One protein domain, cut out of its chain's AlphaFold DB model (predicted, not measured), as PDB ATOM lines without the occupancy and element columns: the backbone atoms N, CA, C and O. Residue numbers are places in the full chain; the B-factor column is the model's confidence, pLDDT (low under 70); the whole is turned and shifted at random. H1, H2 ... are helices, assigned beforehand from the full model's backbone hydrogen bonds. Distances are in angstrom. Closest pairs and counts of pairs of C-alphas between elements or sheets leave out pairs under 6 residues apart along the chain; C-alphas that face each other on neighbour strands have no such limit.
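AT A GLANCE: This is residues 2 to 111 of the 256 residues of an uncharacterized protein of Phytophthora rubi (UniProt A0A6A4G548). A flat slab of helices folded back and forth, with the longest helix, H3, near its middle: H1, H3 and H5 make one layer, and H2, H4 and the short H6 make the other. H3, H4 and H5 form a tight up-and-down bundle, while H1, joined to the rest by its contact with H2, lies at one edge of the slab and H6 packs on the last part of H5 at another. The printed part has 110 residues with six named helices, H1 to H6 in order along the chain, and no named strand, and its class is all helix. It is compact, with a radius of gyration of the C-alphas of 14.4 A, and spans 43 by 34 by 14 A.

IN THESE COORDINATES: H3, residues 38 to 60, is 32.9 A long from C-alpha 38 at (15.201, 1.175, 65.608) to C-alpha 60 at (6.852, 14.682, 36.831). Before it come H1, residues 2 to 11, beginning at C-alpha 2 at (14.524, 19.673, 64.389), and H2, residues 15 to 33, 26.5 A long. After it come H4, residues 64 to 77, 20.1 A long, and H5, residues 87 to 103, 24.3 A long. H6, residues 107 to 111, is 6.0 A long and ends at C-alpha 111 at (18.874, -1.239, 32.650).

HOW THE PARTS SIT: H3 and H5 are the hubs, touching three other helices each. H3 and H4 form a helical hairpin at a shallow tilt of 13 degrees, and their closest C-alphas, those of Ala 55 and Cys 67, are 4.3 A apart. H5 runs the same way as H3 at a shallow tilt of 8 degrees and touches it, with the C-alphas of Asn 52 and Thr 93 closest at 6.5 A. H4 and H5 form another hairpin at a shallow tilt of 18 degrees, closest at the C-alphas of Leu 71 and Thr 93, 6.2 A. H3, H4 and H5 are a bundle, helices side by side, that is up and down, each running against the one before it. H2 touches H3 in a hairpin at a shallow tilt of 21 degrees, with the C-alphas of Leu 26 and Ala 43 closest at 5.6 A. H2 and H4 are near each other. H1 and H2 form a hairpin at a shallow tilt of 17 degrees, closest at the C-alphas of Val 6 and Ala 18, 4.9 A. H1 is apart from H3, H4, H5 and H6. H6 touches H5 at residues 97 to 102 alone, with the C-alphas of Gly 98 and Ala 110 closest at 4.0 A. In H1, H2, H3, H4, H5 and H6 every O i to N i+4 pair is within hydrogen-bond range.

THE WHOLE: The two C-alphas farthest apart, those of Met 32 and Gly 105, are 43.3 A apart. The printed part has no cut and no long link; the link from H4 to H5, nine residues, is short, and the others are tight. The mean pLDDT of the printed part is 89.6, and residues 2 to 13 are under 70.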
ATOM      1  N   LEU A   2      14.379  19.972  65.830       60.97
ATOM      2  CA  LEU A   2      14.524  19.673  64.389       60.97
ATOM      3  C   LEU A   2      13.239  19.136  63.715       60.97
ATOM      4  O   LEU A   2      12.955  19.471  62.571       60.97
ATOM      5  N   SER A   3      12.410  18.355  64.414       63.97
ATOM      6  CA  SER A   3      11.158  17.828  63.834       63.97
ATOM      7  C   SER A   3      10.116  18.926  63.567       63.97
ATOM      8  O   SER A   3       9.437  18.912  62.546       63.97
ATOM      9  N   SER A   4      10.028  19.927  64.453       65.06
ATOM     10  CA  SER A   4       9.133  21.081  64.294       65.06
ATOM     11  C   SER A   4       9.605  22.043  63.199       65.06
ATOM     12  O   SER A   4       8.778  22.634  62.509       65.06
ATOM     13  N   THR A   5      10.921  22.181  62.991       67.81
ATOM     14  CA  THR A   5      11.464  22.989  61.887       67.81
ATOM     15  C   THR A   5      11.227  22.321  60.535       67.81
ATOM     16  O   THR A   5      10.837  23.004  59.597       67.81
ATOM     17  N   VAL A   6      11.366  20.993  60.438       65.25
ATOM     18  CA  VAL A   6      11.054  20.238  59.209       65.25
ATOM     19  C   VAL A   6       9.581  20.388  58.819       65.25
ATOM     20  O   VAL A   6       9.286  20.659  57.658       65.25
ATOM     21  N   ALA A   7       8.658  20.272  59.779       65.75
ATOM     22  CA  ALA A   7       7.229  20.457  59.518       65.75
ATOM     23  C   ALA A   7       6.912  21.878  59.013       65.75
ATOM     24  O   ALA A   7       6.172  22.047  58.045       65.75
ATOM     25  N   CYS A   8       7.530  22.898  59.617       59.53
ATOM     26  CA  CYS A   8       7.371  24.293  59.202       59.53
ATOM     27  C   CYS A   8       7.949  24.571  57.801       59.53
ATOM     28  O   CYS A   8       7.346  25.313  57.028       59.53
ATOM     29  N   LEU A   9       9.091  23.972  57.451       65.00
ATOM     30  CA  LEU A   9       9.722  24.141  56.136       65.00
ATOM     31  C   LEU A   9       8.921  23.457  55.020       65.00
ATOM     32  O   LEU A   9       8.709  24.067  53.972       65.00
ATOM     33  N   LYS A  10       8.383  22.256  55.276       61.59
ATOM     34  CA  LYS A  10       7.460  21.573  54.349       61.59
ATOM     35  C   LYS A  10       6.201  22.405  54.085       61.59
ATOM     36  O   LYS A  10       5.763  22.515  52.950       61.59
ATOM     37  N   GLN A  11       5.662  23.070  55.109       62.31
ATOM     38  CA  GLN A  11       4.504  23.963  54.960       62.31
ATOM     39  C   GLN A  11       4.802  25.213  54.107       62.31
ATOM     40  O   GLN A  11       3.883  25.838  53.585       62.31
ATOM     41  N   LYS A  12       6.079  25.579  53.956       62.59
ATOM     42  CA  LYS A  12       6.545  26.725  53.165       62.59
ATOM     43  C   LYS A  12       7.079  26.336  51.778       62.59
ATOM     44  O   LYS A  12       7.666  27.189  51.120       62.59
ATOM     45  N   ASN A  13       6.897  25.084  51.336       65.38
ATOM     46  CA  ASN A  13       7.471  24.527  50.098       65.38
ATOM     47  C   ASN A  13       9.011  24.625  50.022       65.38
ATOM     48  O   ASN A  13       9.589  24.719  48.940       65.38
ATOM     49  N   MET A  14       9.690  24.609  51.172       74.50
ATOM     50  CA  MET A  14      11.156  24.602  51.277       74.50
ATOM     51  C   MET A  14      11.659  23.161  51.433       74.50
ATOM     52  O   MET A  14      12.215  22.770  52.464       74.50
ATOM     53  N   ASP A  15      11.373  22.333  50.426       74.50
ATOM     54  CA  ASP A  15      11.593  20.883  50.490       74.50
ATOM     55  C   ASP A  15      13.080  20.517  50.588       74.50
ATOM     56  O   ASP A  15      13.443  19.545  51.254       74.50
ATOM     57  N   LEU A  16      13.965  21.317  49.986       81.38
ATOM     58  CA  LEU A  16      15.411  21.084  50.001       81.38
ATOM     59  C   LEU A  16      16.023  21.318  51.384       81.38
ATOM     60  O   LEU A  16      16.834  20.517  51.854       81.38
ATOM     61  N   GLU A  17      15.626  22.395  52.051       83.50
ATOM     62  CA  GLU A  17      16.069  22.732  53.398       83.50
ATOM     63  C   GLU A  17      15.524  21.723  54.409       83.50
ATOM     64  O   GLU A  17      16.262  21.257  55.282       83.50
ATOM     65  N   ALA A  18      14.259  21.319  54.251       85.56
ATOM     66  CA  ALA A  18      13.654  20.270  55.062       85.56
ATOM     67  C   ALA A  18      14.418  18.940  54.930       85.56
ATOM     68  O   ALA A  18      14.718  18.306  55.945       85.56
ATOM     69  N   LEU A  19      14.782  18.543  53.704       88.81
ATOM     70  CA  LEU A  19      15.595  17.351  53.445       88.81
ATOM     71  C   LEU A  19      16.979  17.443  54.094       88.81
ATOM     72  O   LEU A  19      17.401  16.494  54.753       88.81
ATOM     73  N   GLY A  20      17.654  18.590  53.985       89.81
ATOM     74  CA  GLY A  20      18.953  18.805  54.628       89.81
ATOM     75  C   GLY A  20      18.894  18.654  56.152       89.81
ATOM     76  O   GLY A  20      19.748  17.995  56.745       89.81
ATOM     77  N   CYS A  21      17.856  19.195  56.799       90.44
ATOM     78  CA  CYS A  21      17.649  19.021  58.240       90.44
ATOM     79  C   CYS A  21      17.360  17.562  58.626       90.44
ATOM     80  O   CYS A  21      17.859  17.086  59.651       90.44
ATOM     81  N   LEU A  22      16.559  16.849  57.827       91.50
ATOM     82  CA  LEU A  22      16.266  15.431  58.044       91.50
ATOM     83  C   LEU A  22      17.531  14.574  57.917       91.50
ATOM     84  O   LEU A  22      17.791  13.738  58.785       91.50
ATOM     85  N   GLU A  23      18.351  14.823  56.898       94.50
ATOM     86  CA  GLU A  23      19.619  14.124  56.690       94.50
ATOM     87  C   GLU A  23      20.589  14.361  57.861       94.50
ATOM     88  O   GLU A  23      21.128  13.413  58.434       94.50
ATOM     89  N   GLN A  24      20.764  15.612  58.295       94.31
ATOM     90  CA  GLN A  24      21.603  15.935  59.458       94.31
ATOM     91  C   GLN A  24      21.114  15.230  60.729       94.31
ATOM     92  O   GLN A  24      21.909  14.664  61.484       94.31
ATOM     93  N   SER A  25      19.799  15.228  60.953       94.56
ATOM     94  CA  SER A  25      19.167  14.530  62.074       94.56
ATOM     95  C   SER A  25      19.438  13.023  62.033       94.56
ATOM     96  O   SER A  25      19.771  12.433  63.063       94.56
ATOM     97  N   LEU A  26      19.366  12.397  60.853       95.31
ATOM     98  CA  LEU A  26      19.702  10.985  60.662       95.31
ATOM     99  C   LEU A  26      21.156  10.691  61.048       95.31
ATOM    100  O   LEU A  26      21.404   9.762  61.816       95.31
ATOM    101  N   TRP A  27      22.113  11.491  60.575       95.94
ATOM    102  CA  TRP A  27      23.529  11.284  60.893       95.94
ATOM    103  C   TRP A  27      23.833  11.454  62.385       95.94
ATOM    104  O   TRP A  27      24.602  10.670  62.949       95.94
ATOM    105  N   LEU A  28      23.194  12.422  63.046       95.38
ATOM    106  CA  LEU A  28      23.293  12.591  64.497       95.38
ATOM    107  C   LEU A  28      22.724  11.378  65.239       95.38
ATOM    108  O   LEU A  28      23.408  10.816  66.092       95.38
ATOM    109  N   LYS A  29      21.522  10.916  64.871       94.44
ATOM    110  CA  LYS A  29      20.905   9.717  65.464       94.44
ATOM    111  C   LYS A  29      21.785   8.482  65.262       94.44
ATOM    112  O   LYS A  29      22.022   7.754  66.220       94.44
ATOM    113  N   ARG A  30      22.338   8.281  64.061       94.62
ATOM    114  CA  ARG A  30      23.279   7.185  63.771       94.62
ATOM    115  C   ARG A  30      24.495   7.228  64.697       94.62
ATOM    116  O   ARG A  30      24.903   6.191  65.206       94.62
ATOM    117  N   ARG A  31      25.071   8.413  64.927       95.75
ATOM    118  CA  ARG A  31      26.231   8.586  65.817       95.75
ATOM    119  C   ARG A  31      25.885   8.338  67.288       95.75
ATOM    120  O   ARG A  31      26.731   7.834  68.015       95.75
ATOM    121  N   MET A  32      24.682   8.709  67.718       95.19
ATOM    122  CA  MET A  32      24.247   8.580  69.111       95.19
ATOM    123  C   MET A  32      23.807   7.162  69.476       95.19
ATOM    124  O   MET A  32      24.135   6.688  70.557       95.19
ATOM    125  N   PHE A  33      23.060   6.500  68.591       93.50
ATOM    126  CA  PHE A  33      22.388   5.233  68.889       93.50
ATOM    127  C   PHE A  33      22.998   4.024  68.165       93.50
ATOM    128  O   PHE A  33      22.668   2.888  68.491       93.50
ATOM    129  N   GLY A  34      23.893   4.248  67.197       90.44
ATOM    130  CA  GLY A  34      24.484   3.191  66.378       90.44
ATOM    131  C   GLY A  34      23.610   2.777  65.188       90.44
ATOM    132  O   GLY A  34      22.460   3.183  65.053       90.44
ATOM    133  N   VAL A  35      24.180   1.976  64.283       88.44
ATOM    134  CA  VAL A  35      23.547   1.618  62.996       88.44
ATOM    135  C   VAL A  35      22.405   0.611  63.103       88.44
ATOM    136  O   VAL A  35      21.613   0.530  62.175       88.44
ATOM    137  N   ASP A  36      22.322  -0.136  64.206       82.94
ATOM    138  CA  ASP A  36      21.344  -1.219  64.390       82.94
ATOM    139  C   ASP A  36      20.088  -0.767  65.164       82.94
ATOM    140  O   ASP A  36      19.149  -1.540  65.339       82.94
ATOM    141  N   ASN A  37      20.044   0.484  65.634       89.12
ATOM    142  CA  ASN A  37      18.965   0.975  66.487       89.12
ATOM    143  C   ASN A  37      17.681   1.304  65.696       89.12
ATOM    144  O   ASN A  37      17.729   1.943  64.641       89.12
ATOM    145  N   SER A  38      16.512   0.947  66.241       87.50
ATOM    146  CA  SER A  38      15.201   1.175  65.608       87.50
ATOM    147  C   SER A  38      14.905   2.654  65.317       87.50
ATOM    148  O   SER A  38      14.321   2.974  64.280       87.50
ATOM    149  N   VAL A  39      15.374   3.587  66.155       89.88
ATOM    150  CA  VAL A  39      15.241   5.040  65.931       89.88
ATOM    151  C   VAL A  39      16.012   5.483  64.686       89.88
ATOM    152  O   VAL A  39      15.559   6.365  63.949       89.88
ATOM    153  N   VAL A  40      17.167   4.867  64.431       91.19
ATOM    154  CA  VAL A  40      18.005   5.151  63.259       91.19
ATOM    155  C   VAL A  40      17.375   4.558  62.008       91.19
ATOM    156  O   VAL A  40      17.282   5.263  61.007       91.19
ATOM    157  N   HIS A  41      16.850   3.333  62.079       89.38
ATOM    158  CA  HIS A  41      16.099   2.732  60.974       89.38
ATOM    159  C   HIS A  41      14.866   3.565  60.589       89.38
ATOM    160  O   HIS A  41      14.668   3.862  59.412       89.38
ATOM    161  N   LYS A  42      14.073   4.029  61.568       88.12
ATOM    162  CA  LYS A  42      12.914   4.909  61.320       88.12
ATOM    163  C   LYS A  42      13.325   6.228  60.660       88.12
ATOM    164  O   LYS A  42      12.705   6.645  59.686       88.12
ATOM    165  N   ALA A  43      14.396   6.859  61.145       90.62
ATOM    166  CA  ALA A  43      14.915   8.090  60.548       90.62
ATOM    167  C   ALA A  43      15.465   7.871  59.128       90.62
ATOM    168  O   ALA A  43      15.277   8.721  58.260       90.62
ATOM    169  N   LEU A  44      16.123   6.735  58.880       93.31
ATOM    170  CA  LEU A  44      16.636   6.370  57.563       93.31
ATOM    171  C   LEU A  44      15.486   6.207  56.566       93.31
ATOM    172  O   LEU A  44      15.537   6.793  55.487       93.31
ATOM    173  N   ASN A  45      14.439   5.472  56.952       90.56
ATOM    174  CA  ASN A  45      13.227   5.311  56.149       90.56
ATOM    175  C   ASN A  45      12.610   6.672  55.795       90.56
ATOM    176  O   ASN A  45      12.353   6.943  54.624       90.56
ATOM    177  N   GLU A  46      12.433   7.557  56.781       88.75
ATOM    178  CA  GLU A  46      11.856   8.891  56.573       88.75
ATOM    179  C   GLU A  46      12.659   9.729  55.564       88.75
ATOM    180  O   GLU A  46      12.089  10.320  54.639       88.75
ATOM    181  N   VAL A  47      13.985   9.766  55.719       92.81
ATOM    182  CA  VAL A  47      14.886  10.507  54.827       92.81
ATOM    183  C   VAL A  47      14.834   9.937  53.411       92.81
ATOM    184  O   VAL A  47      14.627  10.681  52.451       92.81
ATOM    185  N   MET A  48      14.978   8.620  53.274       94.19
ATOM    186  CA  MET A  48      15.023   7.946  51.977       94.19
ATOM    187  C   MET A  48      13.709   8.083  51.207       94.19
ATOM    188  O   MET A  48      13.729   8.385  50.011       94.19
ATOM    189  N   LEU A  49      12.570   7.930  51.885       88.88
ATOM    190  CA  LEU A  49      11.248   8.157  51.301       88.88
ATOM    191  C   LEU A  49      11.062   9.611  50.863       88.88
ATOM    192  O   LEU A  49      10.538   9.862  49.778       88.88
ATOM    193  N   SER A  50      11.532  10.568  51.665       90.44
ATOM    194  CA  SER A  50      11.423  11.991  51.333       90.44
ATOM    195  C   SER A  50      12.251  12.350  50.094       90.44
ATOM    196  O   SER A  50      11.724  12.989  49.183       90.44
ATOM    197  N   TYR A  51      13.507  11.892  49.996       95.50
ATOM    198  CA  TYR A  51      14.331  12.112  48.798       95.50
ATOM    199  C   TYR A  51      13.702  11.504  47.544       95.50
ATOM    200  O   TYR A  51      13.642  12.164  46.507       95.50
ATOM    201  N   ASN A  52      13.216  10.263  47.634       93.44
ATOM    202  CA  ASN A  52      12.575   9.586  46.508       93.44
ATOM    203  C   ASN A  52      11.274  10.286  46.087       93.44
ATOM    204  O   ASN A  52      11.039  10.471  44.896       93.44
ATOM    205  N   SER A  53      10.460  10.738  47.042       91.44
ATOM    206  CA  SER A  53       9.233  11.487  46.756       91.44
ATOM    207  C   SER A  53       9.523  12.797  46.018       91.44
ATOM    208  O   SER A  53       8.964  13.031  44.947       91.44
ATOM    209  N   VAL A  54      10.448  13.616  46.531       92.31
ATOM    210  CA  VAL A  54      10.839  14.888  45.895       92.31
ATOM    211  C   VAL A  54      11.455  14.644  44.514       92.31
ATOM    212  O   VAL A  54      11.125  15.336  43.553       92.31
ATOM    213  N   ALA A  55      12.283  13.607  44.364       95.25
ATOM    214  CA  ALA A  55      12.829  13.231  43.064       95.25
ATOM    215  C   ALA A  55      11.737  12.911  42.033       95.25
ATOM    216  O   ALA A  55      11.843  13.321  40.876       95.25
ATOM    217  N   MET A  56      10.686  12.198  42.437       93.06
ATOM    218  CA  MET A  56       9.576  11.852  41.550       93.06
ATOM    219  C   MET A  56       8.700  13.063  41.206       93.06
ATOM    220  O   MET A  56       8.183  13.129  40.090       93.06
ATOM    221  N   GLN A  57       8.597  14.056  42.094       92.44
ATOM    222  CA  GLN A  57       7.969  15.342  41.771       92.44
ATOM    223  C   GLN A  57       8.762  16.089  40.692       92.44
ATOM    224  O   GLN A  57       8.181  16.518  39.693       92.44
ATOM    225  N   TYR A  58      10.090  16.169  40.824       94.19
ATOM    226  CA  TYR A  58      10.945  16.746  39.781       94.19
ATOM    227  C   TYR A  58      10.842  15.985  38.460       94.19
ATOM    228  O   TYR A  58      10.764  16.604  37.398       94.19
ATOM    229  N   LEU A  59      10.777  14.650  38.505       93.44
ATOM    230  CA  LEU A  59      10.579  13.836  37.308       93.44
ATOM    231  C   LEU A  59       9.254  14.165  36.607       93.44
ATOM    232  O   LEU A  59       9.231  14.298  35.385       93.44
ATOM    233  N   ALA A  60       8.165  14.320  37.367       93.25
ATOM    234  CA  ALA A  60       6.852  14.682  36.831       93.25
ATOM    235  C   ALA A  60       6.847  16.076  36.177       93.25
ATOM    236  O   ALA A  60       6.129  16.297  35.205       93.25
ATOM    237  N   GLN A  61       7.686  16.988  36.668       93.69
ATOM    238  CA  GLN A  61       7.897  18.324  36.102       93.69
ATOM    239  C   GLN A  61       8.915  18.344  34.944       93.69
ATOM    240  O   GLN A  61       9.201  19.410  34.401       93.69
ATOM    241  N   GLY A  62       9.497  17.198  34.568       93.56
ATOM    242  CA  GLY A  62      10.530  17.106  33.529       93.56
ATOM    243  C   GLY A  62      11.906  17.641  33.947       93.56
ATOM    244  O   GLY A  62      12.791  17.797  33.108       93.56
ATOM    245  N   GLN A  63      12.122  17.911  35.236       95.88
ATOM    246  CA  GLN A  63      13.376  18.436  35.780       95.88
ATOM    247  C   GLN A  63      14.346  17.288  36.091       95.88
ATOM    248  O   GLN A  63      14.585  16.918  37.243       95.88
ATOM    249  N   PHE A  64      14.893  16.681  35.037       95.31
ATOM    250  CA  PHE A  64      15.663  15.438  35.143       95.31
ATOM    251  C   PHE A  64      16.961  15.564  35.950       95.31
ATOM    252  O   PHE A  64      17.280  14.659  36.721       95.31
ATOM    253  N   ASP A  65      17.691  16.676  35.823       96.31
ATOM    254  CA  ASP A  65      18.951  16.871  36.552       96.31
ATOM    255  C   ASP A  65      18.719  16.977  38.063       96.31
ATOM    256  O   ASP A  65      19.449  16.377  38.851       96.31
ATOM    257  N   GLN A  66      17.654  17.671  38.473       95.00
ATOM    258  CA  GLN A  66      17.274  17.794  39.882       95.00
ATOM    259  C   GLN A  66      16.747  16.465  40.434       95.00
ATOM    260  O   GLN A  66      17.132  16.061  41.532       95.00
ATOM    261  N   CYS A  67      15.947  15.739  39.646       96.44
ATOM    262  CA  CYS A  67      15.512  14.379  39.969       96.44
ATOM    263  C   CYS A  67      16.714  13.462  40.252       96.44
ATOM    264  O   CYS A  67      16.798  12.858  41.324       96.44
ATOM    265  N   LEU A  68      17.680  13.403  39.328       98.00
ATOM    266  CA  LEU A  68      18.887  12.601  39.510       98.00
ATOM    267  C   LEU A  68      19.709  13.091  40.703       98.00
ATOM    268  O   LEU A  68      20.161  12.258  41.480       98.00
ATOM    269  N   ALA A  69      19.862  14.400  40.909       97.06
ATOM    270  CA  ALA A  69      20.596  14.934  42.056       97.06
ATOM    271  C   ALA A  69      20.013  14.457  43.399       97.06
ATOM    272  O   ALA A  69      20.773  14.052  44.280       97.06
ATOM    273  N   MET A  70      18.683  14.441  43.550       96.75
ATOM    274  CA  MET A  70      18.035  13.919  44.760       96.75
ATOM    275  C   MET A  70      18.239  12.410  44.917       96.75
ATOM    276  O   MET A  70      18.588  11.946  46.001       96.75
ATOM    277  N   LEU A  71      18.094  11.643  43.835       97.69
ATOM    278  CA  LEU A  71      18.281  10.190  43.878       97.69
ATOM    279  C   LEU A  71      19.736   9.787  44.150       97.69
ATOM    280  O   LEU A  71      19.973   8.812  44.855       97.69
ATOM    281  N   ARG A  72      20.715  10.555  43.661       98.12
ATOM    282  CA  ARG A  72      22.140  10.349  43.967       98.12
ATOM    283  C   ARG A  72      22.468  10.614  45.432       98.12
ATOM    284  O   ARG A  72      23.298   9.911  45.999       98.12
ATOM    285  N   LYS A  73      21.804  11.586  46.063       96.69
ATOM    286  CA  LYS A  73      21.917  11.789  47.516       96.69
ATOM    287  C   LYS A  73      21.350  10.594  48.287       96.69
ATOM    288  O   LYS A  73      22.019  10.090  49.181       96.69
ATOM    289  N   ALA A  74      20.180  10.088  47.895       96.44
ATOM    290  CA  ALA A  74      19.597   8.882  48.492       96.44
ATOM    291  C   ALA A  74      20.495   7.633  48.313       96.44
ATOM    292  O   ALA A  74      20.726   6.882  49.264       96.44
ATOM    293  N   GLU A  75      21.070   7.447  47.121       97.06
ATOM    294  CA  GLU A  75      22.061   6.398  46.826       97.06
ATOM    295  C   GLU A  75      23.282   6.515  47.758       97.06
ATOM    296  O   GLU A  75      23.693   5.528  48.364       97.06
ATOM    297  N   ALA A  76      23.818   7.726  47.956       97.12
ATOM    298  CA  ALA A  76      24.965   7.958  48.835       97.12
ATOM    299  C   ALA A  76      24.667   7.675  50.319       97.12
ATOM    300  O   ALA A  76      25.520   7.141  51.028       97.12
ATOM    301  N   ILE A  77      23.459   7.988  50.799       95.88
ATOM    302  CA  ILE A  77      23.047   7.710  52.186       95.88
ATOM    303  C   ILE A  77      23.069   6.202  52.458       95.88
ATOM    304  O   ILE A  77      23.582   5.767  53.488       95.88
ATOM    305  N   THR A  78      22.585   5.403  51.509       93.31
ATOM    306  CA  THR A  78      22.545   3.935  51.606       93.31
ATOM    307  C   THR A  78      23.784   3.245  51.034       93.31
ATOM    308  O   THR A  78      23.758   2.038  50.788       93.31
ATOM    309  N   ALA A  79      24.891   3.971  50.855       93.12
ATOM    310  CA  ALA A  79      26.150   3.379  50.424       93.12
ATOM    311  C   ALA A  79      26.623   2.268  51.393       93.12
ATOM    312  O   ALA A  79      26.358   2.340  52.604       93.12
ATOM    313  N   PRO A  80      27.339   1.242  50.888       90.25
ATOM    314  CA  PRO A  80      27.824   0.139  51.710       90.25
ATOM    315  C   PRO A  80      28.578   0.621  52.957       90.25
ATOM    316  O   PRO A  80      29.465   1.466  52.875       90.25
ATOM    317  N   GLY A  81      28.221   0.070  54.119       87.25
ATOM    318  CA  GLY A  81      28.839   0.407  55.409       87.25
ATOM    319  C   GLY A  81      28.168   1.552  56.180       87.25
ATOM    320  O   GLY A  81      28.430   1.709  57.375       87.25
ATOM    321  N   ASN A  82      27.257   2.314  55.565       91.50
ATOM    322  CA  ASN A  82      26.537   3.367  56.285       91.50
ATOM    323  C   ASN A  82      25.477   2.796  57.232       91.50
ATOM    324  O   ASN A  82      25.454   3.163  58.411       91.50
ATOM    325  N   PHE A  83      24.645   1.882  56.730       90.62
ATOM    326  CA  PHE A  83      23.520   1.284  57.449       90.62
ATOM    327  C   PHE A  83      23.395  -0.207  57.124       90.62
ATOM    328  O   PHE A  83      23.819  -0.655  56.056       90.62
ATOM    329  N   LYS A  84      22.786  -0.974  58.032       84.56
ATOM    330  CA  LYS A  84      22.378  -2.362  57.772       84.56
ATOM    331  C   LYS A  84      20.904  -2.401  57.362       84.56
ATOM    332  O   LYS A  84      20.183  -1.430  57.566       84.56
ATOM    333  N   ARG A  85      20.471  -3.522  56.775       83.25
ATOM    334  CA  ARG A  85      19.055  -3.807  56.457       83.25
ATOM    335  C   ARG A  85      18.350  -2.705  55.639       83.25
ATOM    336  O   ARG A  85      17.178  -2.426  55.847       83.25
ATOM    337  N   CYS A  86      19.069  -2.061  54.716       87.81
ATOM    338  CA  CYS A  86      18.550  -0.962  53.891       87.81
ATOM    339  C   CYS A  86      18.265  -1.363  52.429       87.81
ATOM    340  O   CYS A  86      18.020  -0.496  51.592       87.81
ATOM    341  N   GLN A  87      18.268  -2.664  52.122       88.75
ATOM    342  CA  GLN A  87      18.129  -3.205  50.766       88.75
ATOM    343  C   GLN A  87      16.843  -2.741  50.067       88.75
ATOM    344  O   GLN A  87      16.892  -2.338  48.908       88.75
ATOM    345  N   ALA A  88      15.710  -2.718  50.774       86.44
ATOM    346  CA  ALA A  88      14.450  -2.216  50.222       86.44
ATOM    347  C   ALA A  88      14.551  -0.736  49.794       86.44
ATOM    348  O   ALA A  88      14.141  -0.359  48.697       86.44
ATOM    349  N   LEU A  89      15.193   0.109  50.607       90.12
ATOM    350  CA  LEU A  89      15.400   1.530  50.294       90.12
ATOM    351  C   LEU A  89      16.354   1.740  49.108       90.12
ATOM    352  O   LEU A  89      16.160   2.663  48.308       90.12
ATOM    353  N   GLN A  90      17.369   0.882  48.977       92.75
ATOM    354  CA  GLN A  90      18.270   0.875  47.823       92.75
ATOM    355  C   GLN A  90      17.507   0.520  46.543       92.75
ATOM    356  O   GLN A  90      17.594   1.252  45.558       92.75
ATOM    357  N   ILE A  91      16.692  -0.539  46.577       92.81
ATOM    358  CA  ILE A  91      15.866  -0.979  45.443       92.81
ATOM    359  C   ILE A  91      14.900   0.119  45.002       92.81
ATOM    360  O   ILE A  91      14.814   0.402  43.808       92.81
ATOM    361  N   LEU A  92      14.228   0.790  45.943       91.56
ATOM    362  CA  LEU A  92      13.370   1.943  45.647       91.56
ATOM    363  C   LEU A  92      14.125   3.026  44.880       91.56
ATOM    364  O   LEU A  92      13.681   3.485  43.825       91.56
ATOM    365  N   THR A  93      15.289   3.403  45.399       95.56
ATOM    366  CA  THR A  93      16.108   4.461  44.809       95.56
ATOM    367  C   THR A  93      16.589   4.064  43.417       95.56
ATOM    368  O   THR A  93      16.477   4.849  42.475       95.56
ATOM    369  N   PHE A  94      17.042   2.824  43.235       96.94
ATOM    370  CA  PHE A  94      17.490   2.308  41.941       96.94
ATOM    371  C   PHE A  94      16.357   2.192  40.923       96.94
ATOM    372  O   PHE A  94      16.557   2.531  39.755       96.94
ATOM    373  N   ASN A  95      15.154   1.808  41.353       95.31
ATOM    374  CA  ASN A  95      13.963   1.820  40.509       95.31
ATOM    375  C   ASN A  95      13.636   3.228  40.005       95.31
ATOM    376  O   ASN A  95      13.401   3.419  38.807       95.31
ATOM    377  N   ASN A  96      13.699   4.233  40.879       96.06
ATOM    378  CA  ASN A  96      13.446   5.622  40.501       96.06
ATOM    379  C   ASN A  96      14.550   6.193  39.597       96.06
ATOM    380  O   ASN A  96      14.240   6.875  38.615       96.06
ATOM    381  N   ILE A  97      15.821   5.851  39.839       98.25
ATOM    382  CA  ILE A  97      16.933   6.203  38.937       98.25
ATOM    383  C   ILE A  97      16.715   5.562  37.562       98.25
ATOM    384  O   ILE A  97      16.843   6.233  36.533       98.25
ATOM    385  N   GLY A  98      16.337   4.282  37.535       97.56
ATOM    386  CA  GLY A  98      15.995   3.555  36.318       97.56
ATOM    387  C   GLY A  98      14.862   4.227  35.544       97.56
ATOM    388  O   GLY A  98      14.984   4.459  34.340       97.56
ATOM    389  N   CYS A  99      13.790   4.617  36.234       96.00
ATOM    390  CA  CYS A  99      12.664   5.334  35.638       96.00
ATOM    391  C   CYS A  99      13.088   6.688  35.044       96.00
ATOM    392  O   CYS A  99      12.738   6.995  33.900       96.00
ATOM    393  N   CYS A 100      13.895   7.464  35.775       97.88
ATOM    394  CA  CYS A 100      14.415   8.749  35.312       97.88
ATOM    395  C   CYS A 100      15.281   8.592  34.052       97.88
ATOM    396  O   CYS A 100      15.030   9.237  33.030       97.88
ATOM    397  N   TYR A 101      16.243   7.661  34.059       98.50
ATOM    398  CA  TYR A 101      17.061   7.385  32.876       98.50
ATOM    399  C   TYR A 101      16.242   6.856  31.696       98.50
ATOM    400  O   TYR A 101      16.544   7.212  30.556       98.50
ATOM    401  N   ARG A 102      15.197   6.053  31.937       97.06
ATOM    402  CA  ARG A 102      14.280   5.598  30.881       97.06
ATOM    403  C   ARG A 102      13.561   6.781  30.236       97.06
ATOM    404  O   ARG A 102      13.531   6.864  29.014       97.06
ATOM    405  N   LYS A 103      13.035   7.719  31.032       96.06
ATOM    406  CA  LYS A 103      12.383   8.945  30.528       96.06
ATOM    407  C   LYS A 103      13.343   9.844  29.739       96.06
ATOM    408  O   LYS A 103      12.920  10.462  28.772       96.06
ATOM    409  N   LEU A 104      14.626   9.850  30.098       96.50
ATOM    410  CA  LEU A 104      15.701  10.508  29.345       96.50
ATOM    411  C   LEU A 104      16.137   9.757  28.068       96.50
ATOM    412  O   LEU A 104      17.069  10.198  27.397       96.50
ATOM    413  N   GLY A 105      15.564   8.588  27.760       95.75
ATOM    414  CA  GLY A 105      15.994   7.735  26.644       95.75
ATOM    415  C   GLY A 105      17.331   7.011  26.871       95.75
ATOM    416  O   GLY A 105      17.832   6.314  25.990       95.75
ATOM    417  N   LYS A 106      17.927   7.112  28.066       98.00
ATOM    418  CA  LYS A 106      19.204   6.473  28.431       98.00
ATOM    419  C   LYS A 106      18.990   5.021  28.879       98.00
ATOM    420  O   LYS A 106      19.371   4.634  29.986       98.00
ATOM    421  N   LEU A 107      18.421   4.197  27.996       97.38
ATOM    422  CA  LEU A 107      17.953   2.836  28.307       97.38
ATOM    423  C   LEU A 107      19.037   1.916  28.889       97.38
ATOM    424  O   LEU A 107      18.766   1.171  29.823       97.38
ATOM    425  N   LYS A 108      20.288   2.001  28.411       97.00
ATOM    426  CA  LYS A 108      21.406   1.204  28.959       97.00
ATOM    427  C   LYS A 108      21.711   1.541  30.424       97.00
ATOM    428  O   LYS A 108      21.991   0.643  31.211       97.00
ATOM    429  N   SER A 109      21.646   2.826  30.782       97.69
ATOM    430  CA  SER A 109      21.877   3.275  32.163       97.69
ATOM    431  C   SER A 109      20.727   2.842  33.062       97.69
ATOM    432  O   SER A 109      20.960   2.317  34.144       97.69
ATOM    433  N   ALA A 110      19.493   2.986  32.574       98.12
ATOM    434  CA  ALA A 110      18.311   2.519  33.280       98.12
ATOM    435  C   ALA A 110      18.359   1.002  33.540       98.12
ATOM    436  O   ALA A 110      18.144   0.563  34.667       98.12
ATOM    437  N   LEU A 111      18.735   0.211  32.530       98.00
ATOM    438  CA  LEU A 111      18.874  -1.239  32.650       98.00
ATOM    439  C   LEU A 111      19.925  -1.640  33.694       98.00
ATOM    440  O   LEU A 111      19.700  -2.594  34.433       98.00
TER     441      LEU A 111